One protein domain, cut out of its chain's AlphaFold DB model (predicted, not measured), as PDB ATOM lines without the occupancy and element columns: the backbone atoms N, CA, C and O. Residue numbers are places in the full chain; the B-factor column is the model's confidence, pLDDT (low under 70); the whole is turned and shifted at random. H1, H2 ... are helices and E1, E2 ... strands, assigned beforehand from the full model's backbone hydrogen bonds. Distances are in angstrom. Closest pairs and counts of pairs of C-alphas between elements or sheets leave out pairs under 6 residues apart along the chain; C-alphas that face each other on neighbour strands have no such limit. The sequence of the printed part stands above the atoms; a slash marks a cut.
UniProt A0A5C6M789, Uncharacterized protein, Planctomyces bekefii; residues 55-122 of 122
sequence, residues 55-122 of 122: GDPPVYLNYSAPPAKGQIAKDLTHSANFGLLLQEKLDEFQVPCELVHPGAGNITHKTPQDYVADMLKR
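This is residues 55 to 122 of the 122 residues of an uncharacterized protein of Planctomyces bekefii (UniProt A0A5C6M789). A narrow ribbon of two short parallel strands, E1 and E2, lies between two helices: H1 packs along one side of it, and H2 sits on the other side, nearer E1. A long loop, residues 63 to 80, extends the shape at one end. The printed part has 68 residues with E1, H1, E2 and H2 in that order; the class is mixed, helices and strands, yet under half of the residues, 28, are in named elements. It is only just compact, close to loose, with a radius of gyration of the C-alphas of 12.6 A, and elongated, spanning 41 by 24 by 20 A.

Start at Gly 55 and go on to C-alpha 59 at (-29.953, 21.368, 28.399), where E1 begins; it runs to residue 62, 10.2 A. Find H1 at residues 81 to 92, 17.1 A long, from C-alpha 81 at (-35.532, 9.623, 37.187). E2 is residues 97 to 100, 9.7 A. H2, residues 112 to 119, covers 10.5 A and ends at C-alpha 119 at (-26.894, 24.870, 19.124).

Look first at E1 and E2, parallel neighbours at 10 degrees, with N 61 and O 98 2.9 A apart and N 100 and O 61 2.8 A apart, both within hydrogen-bond range. E1, H1 and E2 form a strand-helix-strand unit, two parallel neighbour strands with a helix between them in the chain, and its crossover is right-handed. The closest C-alphas of H1 and E2 are those of Gln 87 and Cys 97, 6.1 A. Those of E1 and H2 are Tyr 60 and Pro 112, 7.0 A. H1 and H2 are apart. Every O i to N i+4 pair is within hydrogen-bond range in H2, and 7 of 8 are in H1.

The two C-alphas farthest apart are those of Ile 72 and Lys 121, 40.7 A. The links E1 to H1 and E2 to H2 are long, with 18 and 11 residues, and H1 to E2 is tight, with 4. The printed part has no cut and ends at Arg 122, the chain's last residue. The mean pLDDT of the printed part is 94.1, and no printed residue is under 70.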
ATOM      1  N   GLY A  55     -32.542  32.017  32.443       95.88
ATOM      2  CA  GLY A  55     -31.455  32.389  31.532       95.88
ATOM      3  C   GLY A  55     -30.298  31.389  31.475       95.88
ATOM      4  O   GLY A  55     -29.368  31.612  30.700       95.88
ATOM      5  N   ASP A  56     -30.364  30.288  32.229       97.56
ATOM      6  CA  ASP A  56     -29.441  29.164  32.060       97.56
ATOM      7  C   ASP A  56     -29.481  28.617  30.616       97.56
ATOM      8  O   ASP A  56     -30.507  28.714  29.927       97.56
ATOM      9  N   PRO A  57     -28.367  28.043  30.121       95.50
ATOM     10  CA  PRO A  57     -28.299  27.531  28.759       95.50
ATOM     11  C   PRO A  57     -29.238  26.331  28.546       95.50
ATOM     12  O   PRO A  57     -29.501  25.579  29.486       95.50
ATOM     13  N   PRO A  58     -29.690  26.089  27.298       95.81
ATOM     14  CA  PRO A  58     -30.434  24.888  26.945       95.81
ATOM     15  C   PRO A  58     -29.705  23.602  27.360       95.81
ATOM     16  O   PRO A  58     -28.488  23.478  27.204       95.81
ATOM     17  N   VAL A  59     -30.465  22.632  27.865       96.94
ATOM     18  CA  VAL A  59     -29.953  21.368  28.399       96.94
ATOM     19  C   VAL A  59     -30.361  20.204  27.497       96.94
ATOM     20  O   VAL A  59     -31.490  20.125  27.011       96.94
ATOM     21  N   TYR A  60     -29.444  19.257  27.308       97.62
ATOM     22  CA  TYR A  60     -29.716  17.966  26.682       97.62
ATOM     23  C   TYR A  60     -29.335  16.843  27.642       97.62
ATOM     24  O   TYR A  60     -28.199  16.785  28.117       97.62
ATOM     25  N   LEU A  61     -30.272  15.940  27.918       97.31
ATOM     26  CA  LEU A  61     -30.079  14.807  28.818       97.31
ATOM     27  C   LEU A  61     -30.350  13.510  28.059       97.31
ATOM     28  O   LEU A  61     -31.385  13.376  27.414       97.31
ATOM     29  N   ASN A  62     -29.448  12.534  28.154       96.69
ATOM     30  CA  ASN A  62     -29.579  11.248  27.468       96.69
ATOM     31  C   ASN A  62     -29.447  10.086  28.456       96.69
ATOM     32  O   ASN A  62     -28.474  10.017  29.207       96.69
ATOM     33  N   TYR A  63     -30.415   9.170  28.430       95.94
ATOM     34  CA  TYR A  63     -30.448   7.982  29.276       95.94
ATOM     35  C   TYR A  63     -30.738   6.719  28.464       95.94
ATOM     36  O   TYR A  63     -31.496   6.724  27.496       95.94
ATOM     37  N   SER A  64     -30.178   5.593  28.906       94.81
ATOM     38  CA  SER A  64     -30.325   4.289  28.243       94.81
ATOM     39  C   SER A  64     -31.614   3.540  28.603       94.81
ATOM     40  O   SER A  64     -31.910   2.507  28.002       94.81
ATOM     41  N   ALA A  65     -32.389   4.043  29.566       94.31
ATOM     42  CA  ALA A  65     -33.637   3.454  30.038       94.31
ATOM     43  C   ALA A  65     -34.675   4.553  30.324       94.31
ATOM     44  O   ALA A  65     -34.281   5.671  30.661       94.31
ATOM     45  N   PRO A  66     -35.985   4.263  30.207       95.00
ATOM     46  CA  PRO A  66     -37.028   5.215  30.578       95.00
ATOM     47  C   PRO A  66     -37.031   5.508  32.089       95.00
ATOM     48  O   PRO A  66     -36.549   4.686  32.879       95.00
ATOM     49  N   PRO A  67     -37.597   6.652  32.521       94.12
ATOM     50  CA  PRO A  67     -37.827   6.926  33.932       94.12
ATOM     51  C   PRO A  67     -38.801   5.903  34.526       94.12
ATOM     52  O   PRO A  67     -39.733   5.432  33.876       94.12
ATOM     53  N   ALA A  68     -38.579   5.568  35.790       92.81
ATOM     54  CA  ALA A  68     -39.328   4.574  36.545       92.81
ATOM     55  C   ALA A  68     -39.529   5.069  37.991       92.81
ATOM     56  O   ALA A  68     -39.036   4.467  38.948       92.81
ATOM     57  N   LYS A  69     -40.193   6.226  38.158       92.00
ATOM     58  CA  LYS A  69     -40.478   6.819  39.481       92.00
ATOM     59  C   LYS A  69     -41.259   5.813  40.340       92.00
ATOM     60  O   LYS A  69     -42.226   5.211  39.882       92.00
ATOM     61  N   GLY A  70     -40.816   5.623  41.580       89.62
ATOM     62  CA  GLY A  70     -41.430   4.719  42.557       89.62
ATOM     63  C   GLY A  70     -41.132   3.230  42.341       89.62
ATOM     64  O   GLY A  70     -41.600   2.404  43.119       89.62
ATOM     65  N   GLN A  71     -40.346   2.869  41.322       90.19
ATOM     66  CA  GLN A  71     -39.997   1.481  41.019       90.19
ATOM     67  C   GLN A  71     -38.545   1.171  41.390       90.19
ATOM     68  O   GLN A  71     -37.696   2.057  41.495       90.19
ATOM     69  N   ILE A  72     -38.247  -0.118  41.567       87.88
ATOM     70  CA  ILE A  72     -36.877  -0.600  41.760       87.88
ATOM     71  C   ILE A  72     -36.088  -0.346  40.471       87.88
ATOM     72  O   ILE A  72     -36.410  -0.895  39.418       87.88
ATOM     73  N   ALA A  73     -35.032   0.460  40.561       85.06
ATOM     74  CA  ALA A  73     -34.152   0.729  39.432       85.06
ATOM     75  C   ALA A  73     -33.010  -0.297  39.385       85.06
ATOM     76  O   ALA A  73     -32.375  -0.584  40.401       85.06
ATOM     77  N   LYS A  74     -32.729  -0.837  38.192       85.00
ATOM     78  CA  LYS A  74     -31.607  -1.764  37.962       85.00
ATOM     79  C   LYS A  74     -30.253  -1.055  38.033       85.00
ATOM     80  O   LYS A  74     -29.322  -1.570  38.641       85.00
ATOM     81  N   ASP A  75     -30.162   0.115  37.408       85.50
ATOM     82  CA  ASP A  75     -28.998   0.993  37.466       85.50
ATOM     83  C   ASP A  75     -29.396   2.273  38.201       85.50
ATOM     84  O   ASP A  75     -30.136   3.110  37.683       85.50
ATOM     85  N   LEU A  76     -28.963   2.372  39.455       86.06
ATOM     86  CA  LEU A  76     -29.342   3.469  40.338       86.06
ATOM     87  C   LEU A  76     -28.668   4.775  39.931       86.06
ATOM     88  O   LEU A  76     -29.303   5.822  39.966       86.06
ATOM     89  N   THR A  77     -27.391   4.706  39.557       86.12
ATOM     90  CA  THR A  77     -26.556   5.876  39.261       86.12
ATOM     91  C   THR A  77     -26.891   6.507  37.917       86.12
ATOM     92  O   THR A  77     -26.770   7.719  37.784       86.12
ATOM     93  N   HIS A  78     -27.370   5.715  36.954       91.06
ATOM     94  CA  HIS A  78     -27.752   6.194  35.622       91.06
ATOM     95  C   HIS A  78     -29.274   6.199  35.403       91.06
ATOM     96  O   HIS A  78     -29.746   6.126  34.270       91.06
ATOM     97  N   SER A  79     -30.068   6.262  36.476       93.31
ATOM     98  CA  SER A  79     -31.530   6.293  36.370       93.31
ATOM     99  C   SER A  79     -32.026   7.579  35.696       93.31
ATOM    100  O   SER A  79     -31.713   8.684  36.143       93.31
ATOM    101  N   ALA A  80     -32.900   7.444  34.694       95.38
ATOM    102  CA  ALA A  80     -33.568   8.575  34.042       95.38
ATOM    103  C   ALA A  80     -34.514   9.359  34.968       95.38
ATOM    104  O   ALA A  80     -34.940  10.455  34.614       95.38
ATOM    105  N   ASN A  81     -34.808   8.855  36.174       95.25
ATOM    106  CA  ASN A  81     -35.532   9.623  37.187       95.25
ATOM    107  C   ASN A  81     -34.800  10.929  37.539       95.25
ATOM    108  O   ASN A  81     -35.461  11.938  37.768       95.25
ATOM    109  N   PHE A  82     -33.459  10.939  37.541       94.81
ATOM    110  CA  PHE A  82     -32.694  12.174  37.745       94.81
ATOM    111  C   PHE A  82     -32.968  13.196  36.641       94.81
ATOM    112  O   PHE A  82     -33.174  14.370  36.936       94.81
ATOM    113  N   GLY A  83     -32.999  12.743  35.387       95.88
ATOM    114  CA  GLY A  83     -33.237  13.611  34.242       95.88
ATOM    115  C   GLY A  83     -34.659  14.134  34.183       95.88
ATOM    116  O   GLY A  83     -34.852  15.314  33.928       95.88
ATOM    117  N   LEU A  84     -35.642  13.283  34.488       95.75
ATOM    118  CA  LEU A  84     -37.045  13.682  34.558       95.75
ATOM    119  C   LEU A  84     -37.272  14.752  35.635       95.75
ATOM    120  O   LEU A  84     -37.880  15.774  35.352       95.75
ATOM    121  N   LEU A  85     -36.741  14.557  36.847       95.62
ATOM    122  CA  LEU A  85     -36.868  15.555  37.916       95.62
ATOM    123  C   LEU A  85     -36.119  16.853  37.581       95.62
ATOM    124  O   LEU A  85     -36.615  17.936  37.873       95.62
ATOM    125  N   LEU A  86     -34.934  16.767  36.967       97.44
ATOM    126  CA  LEU A  86     -34.208  17.957  36.528       97.44
ATOM    127  C   LEU A  86     -34.964  18.703  35.420       97.44
ATOM    128  O   LEU A  86     -35.018  19.923  35.469       97.44
ATOM    129  N   GLN A  87     -35.581  17.996  34.469       97.12
ATOM    130  CA  GLN A  87     -36.423  18.608  33.439       97.12
ATOM    131  C   GLN A  87     -37.630  19.324  34.056       97.12
ATOM    132  O   GLN A  87     -37.829  20.495  33.759       97.12
ATOM    133  N   GLU A  88     -38.358  18.673  34.976       96.69
ATOM    134  CA  GLU A  88     -39.465  19.298  35.725       96.69
ATOM    135  C   GLU A  88     -39.003  20.613  36.393       96.69
ATOM    136  O   GLU A  88     -39.715  21.614  36.364       96.69
ATOM    137  N   LYS A  89     -37.777  20.639  36.937       97.88
ATOM    138  CA  LYS A  89     -37.190  21.839  37.546       97.88
ATOM    139  C   LYS A  89     -36.785  22.908  36.528       97.88
ATOM    140  O   LYS A  89     -36.979  24.088  36.794       97.88
ATOM    141  N   LEU A  90     -36.213  22.520  35.390       98.38
ATOM    142  CA  LEU A  90     -35.843  23.431  34.300       98.38
ATOM    143  C   LEU A  90     -37.082  24.113  33.702       98.38
ATOM    144  O   LEU A  90     -37.041  25.313  33.417       98.38
ATOM    145  N   ASP A  91     -38.200  23.389  33.610       97.75
ATOM    146  CA  ASP A  91     -39.480  23.913  33.130       97.75
ATOM    147  C   ASP A  91     -40.020  25.044  34.026       97.75
ATOM    148  O   ASP A  91     -40.535  26.037  33.507       97.75
ATOM    149  N   GLU A  92     -39.839  24.965  35.355       98.19
ATOM    150  CA  GLU A  92     -40.212  26.044  36.296       98.19
ATOM    151  C   GLU A  92     -39.516  27.382  35.978       98.19
ATOM    152  O   GLU A  92     -40.072  28.447  36.249       98.19
ATOM    153  N   PHE A  93     -38.314  27.333  35.393       98.12
ATOM    154  CA  PHE A  93     -37.505  28.501  35.018       98.12
ATOM    155  C   PHE A  93     -37.509  28.776  33.512       98.12
ATOM    156  O   PHE A  93     -36.784  29.656  33.045       98.12
ATOM    157  N   GLN A  94     -38.333  28.048  32.749       98.00
ATOM    158  CA  GLN A  94     -38.432  28.153  31.292       98.00
ATOM    159  C   GLN A  94     -37.095  27.904  30.568       98.00
ATOM    160  O   GLN A  94     -36.857  28.446  29.487       98.00
ATOM    161  N   VAL A  95     -36.222  27.079  31.154       98.00
ATOM    162  CA  VAL A  95     -34.945  26.684  30.551       98.00
ATOM    163  C   VAL A  95     -35.199  25.503  29.609       98.00
ATOM    164  O   VAL A  95     -35.671  24.461  30.067       98.00
ATOM    165  N   PRO A  96     -34.905  25.610  28.297       96.12
ATOM    166  CA  PRO A  96     -35.197  24.532  27.356       96.12
ATOM    167  C   PRO A  96     -34.431  23.254  27.705       96.12
ATOM    168  O   PRO A  96     -33.207  23.277  27.800       96.12
ATOM    169  N   CYS A  97     -35.135  22.129  27.835       96.88
ATOM    170  CA  CYS A  97     -34.527  20.837  28.132       96.88
ATOM    171  C   CYS A  97     -35.041  19.743  27.195       96.88
ATOM    172  O   CYS A  97     -36.237  19.452  27.164       96.88
ATOM    173  N   GLU A  98     -34.130  19.076  26.489       97.19
ATOM    174  CA  GLU A  98     -34.441  17.883  25.707       97.19
ATOM    175  C   GLU A  98     -34.000  16.622  26.464       97.19
ATOM    176  O   GLU A  98     -32.809  16.354  26.627       97.19
ATOM    177  N   LEU A  99     -34.980  15.852  26.946       97.06
ATOM    178  CA  LEU A  99     -34.770  14.599  27.670       97.06
ATOM    179  C   LEU A  99     -34.976  13.403  26.733       97.06
ATOM    180  O   LEU A  99     -36.093  13.095  26.320       97.06
ATOM    181  N   VAL A 100     -33.891  12.699  26.428       97.69
ATOM    182  CA  VAL A 100     -33.858  11.574  25.492       97.69
ATOM    183  C   VAL A 100     -33.662  10.264  26.240       97.69
ATOM    184  O   VAL A 100     -32.676  10.060  26.943       97.69
ATOM    185  N   HIS A 101     -34.602   9.344  26.054       95.56
ATOM    186  CA  HIS A 101     -34.532   7.966  26.536       95.56
ATOM    187  C   HIS A 101     -35.420   7.064  25.663       95.56
ATOM    188  O   HIS A 101     -36.255   7.570  24.905       95.56
ATOM    189  N   PRO A 102     -35.312   5.724  25.755       95.19
ATOM    190  CA  PRO A 102     -36.249   4.833  25.076       95.19
ATOM    191  C   PRO A 102     -37.702   5.162  25.442       95.19
ATOM    192  O   PRO A 102     -38.038   5.254  26.621       95.19
ATOM    193  N   GLY A 103     -38.555   5.355  24.435       92.94
ATOM    194  CA  GLY A 103     -39.963   5.718  24.624       92.94
ATOM    195  C   GLY A 103     -40.234   7.204  24.889       92.94
ATOM    196  O   GLY A 103     -41.397   7.559  25.062       92.94
ATOM    197  N   ALA A 104     -39.216   8.074  24.907       93.06
ATOM    198  CA  ALA A 104     -39.437   9.518  24.954       93.06
ATOM    199  C   ALA A 104     -40.155   9.991  23.676       93.06
ATOM    200  O   ALA A 104     -39.784   9.622  22.558       93.06
ATOM    201  N   GLY A 105     -41.208  10.790  23.850       86.56
ATOM    202  CA  GLY A 105     -41.908  11.449  22.749       86.56
ATOM    203  C   GLY A 105     -41.208  12.743  22.335       86.56
ATOM    204  O   GLY A 105     -40.454  13.314  23.114       86.56
ATOM    205  N   ASN A 106     -41.493  13.225  21.121       82.50
ATOM    206  CA  ASN A 106     -41.084  14.553  20.639       82.50
ATOM    207  C   ASN A 106     -39.567  14.849  20.705       82.50
ATOM    208  O   ASN A 106     -39.167  15.985  20.943       82.50
ATOM    209  N   ILE A 107     -38.722  13.840  20.462       91.12
ATOM    210  CA  ILE A 107     -37.265  14.022  20.352       91.12
ATOM    211  C   ILE A 107     -36.937  14.732  19.031       91.12
ATOM    212  O   ILE A 107     -37.283  14.234  17.956       91.12
ATOM    213  N   THR A 108     -36.230  15.859  19.115       94.62
ATOM    214  CA  THR A 108     -35.724  16.611  17.957       94.62
ATOM    215  C   THR A 108     -34.324  16.123  17.582       94.62
ATOM    216  O   THR A 108     -34.060  15.812  16.420       94.62
ATOM    217  N   HIS A 109     -33.448  15.972  18.575       96.62
ATOM    218  CA  HIS A 109     -32.061  15.551  18.434       96.62
ATOM    219  C   HIS A 109     -31.870  14.158  19.036       96.62
ATOM    220  O   HIS A 109     -31.854  13.948  20.251       96.62
ATOM    221  N   LYS A 110     -31.683  13.160  18.167       93.62
ATOM    222  CA  LYS A 110     -31.499  11.765  18.598       93.62
ATOM    223  C   LYS A 110     -30.193  11.544  19.352       93.62
ATOM    224  O   LYS A 110     -30.093  10.584  20.115       93.62
ATOM    225  N   THR A 111     -29.199  12.391  19.106       95.44
ATOM    226  CA  THR A 111     -27.870  12.273  19.696       95.44
ATOM    227  C   THR A 111     -27.408  13.602  20.299       95.44
ATOM    228  O   THR A 111     -27.800  14.665  19.807       95.44
ATOM    229  N   PRO A 112     -26.528  13.571  21.321       95.62
ATOM    230  CA  PRO A 112     -25.881  14.783  21.822       95.62
ATOM    231  C   PRO A 112     -25.128  15.555  20.728       95.62
ATOM    232  O   PRO A 112     -25.052  16.778  20.776       95.62
ATOM    233  N   GLN A 113     -24.567  14.855  19.737       96.88
ATOM    234  CA  GLN A 113     -23.831  15.462  18.629       96.88
ATOM    235  C   GLN A 113     -24.750  16.305  17.745       96.88
ATOM    236  O   GLN A 113     -24.389  17.432  17.415       96.88
ATOM    237  N   ASP A 114     -25.933  15.783  17.405       96.69
ATOM    238  CA  ASP A 114     -26.933  16.524  16.628       96.69
ATOM    239  C   ASP A 114     -27.371  17.783  17.383       96.69
ATOM    240  O   ASP A 114     -27.435  18.863  16.798       96.69
ATOM    241  N   TYR A 115     -27.607  17.648  18.692       96.94
ATOM    242  CA  TYR A 115     -27.996  18.756  19.561       96.94
ATOM    243  C   TYR A 115     -26.934  19.857  19.594       96.94
ATOM    244  O   TYR A 115     -27.226  21.019  19.320       96.94
ATOM    245  N   VAL A 116     -25.676  19.504  19.881       96.06
ATOM    246  CA  VAL A 116     -24.582  20.486  19.926       96.06
ATOM    247  C   VAL A 116     -24.364  21.124  18.552       96.06
ATOM    248  O   VAL A 116     -24.179  22.336  18.466       96.06
ATOM    249  N   ALA A 117     -24.421  20.344  17.469       96.56
ATOM    250  CA  ALA A 117     -24.261  20.866  16.115       96.56
ATOM    251  C   ALA A 117     -25.366  21.861  15.719       96.56
ATOM    252  O   ALA A 117     -25.092  22.767  14.932       96.56
ATOM    253  N   ASP A 118     -26.590  21.700  16.228       95.81
ATOM    254  CA  ASP A 118     -27.670  22.676  16.050       95.81
ATOM    255  C   ASP A 118     -27.452  23.925  16.913       95.81
ATOM    256  O   ASP A 118     -27.508  25.042  16.404       95.81
ATOM    257  N   MET A 119     -27.111  23.752  18.195       93.44
ATOM    258  CA  MET A 119     -26.894  24.870  19.124       93.44
ATOM    259  C   MET A 119     -25.750  25.793  18.695       93.44
ATOM    260  O   MET A 119     -25.847  27.002  18.869       93.44
ATOM    261  N   LEU A 120     -24.691  25.253  18.086       93.69
ATOM    262  CA  LEU A 120     -23.559  26.043  17.585       93.69
ATOM    263  C   LEU A 120     -23.873  26.871  16.326       93.69
ATOM    264  O   LEU A 120     -23.033  27.662  15.901       93.69
ATOM    265  N   LYS A 121     -25.036  26.675  15.699       92.06
ATOM    266  CA  LYS A 121     -25.474  27.445  14.521       92.06
ATOM    267  C   LYS A 121     -26.408  28.605  14.872       92.06
ATOM    268  O   LYS A 121     -26.783  29.344  13.960       92.06
ATOM    269  N   ARG A 122     -26.829  28.706  16.131       77.56
ATOM    270  CA  ARG A 122     -27.791  29.703  16.616       77.56
ATOM    271  C   ARG A 122     -27.113  30.996  17.050       77.56
ATOM    272  O   ARG A 122     -25.925  30.947  17.435       77.56
TER     273      ARG A 122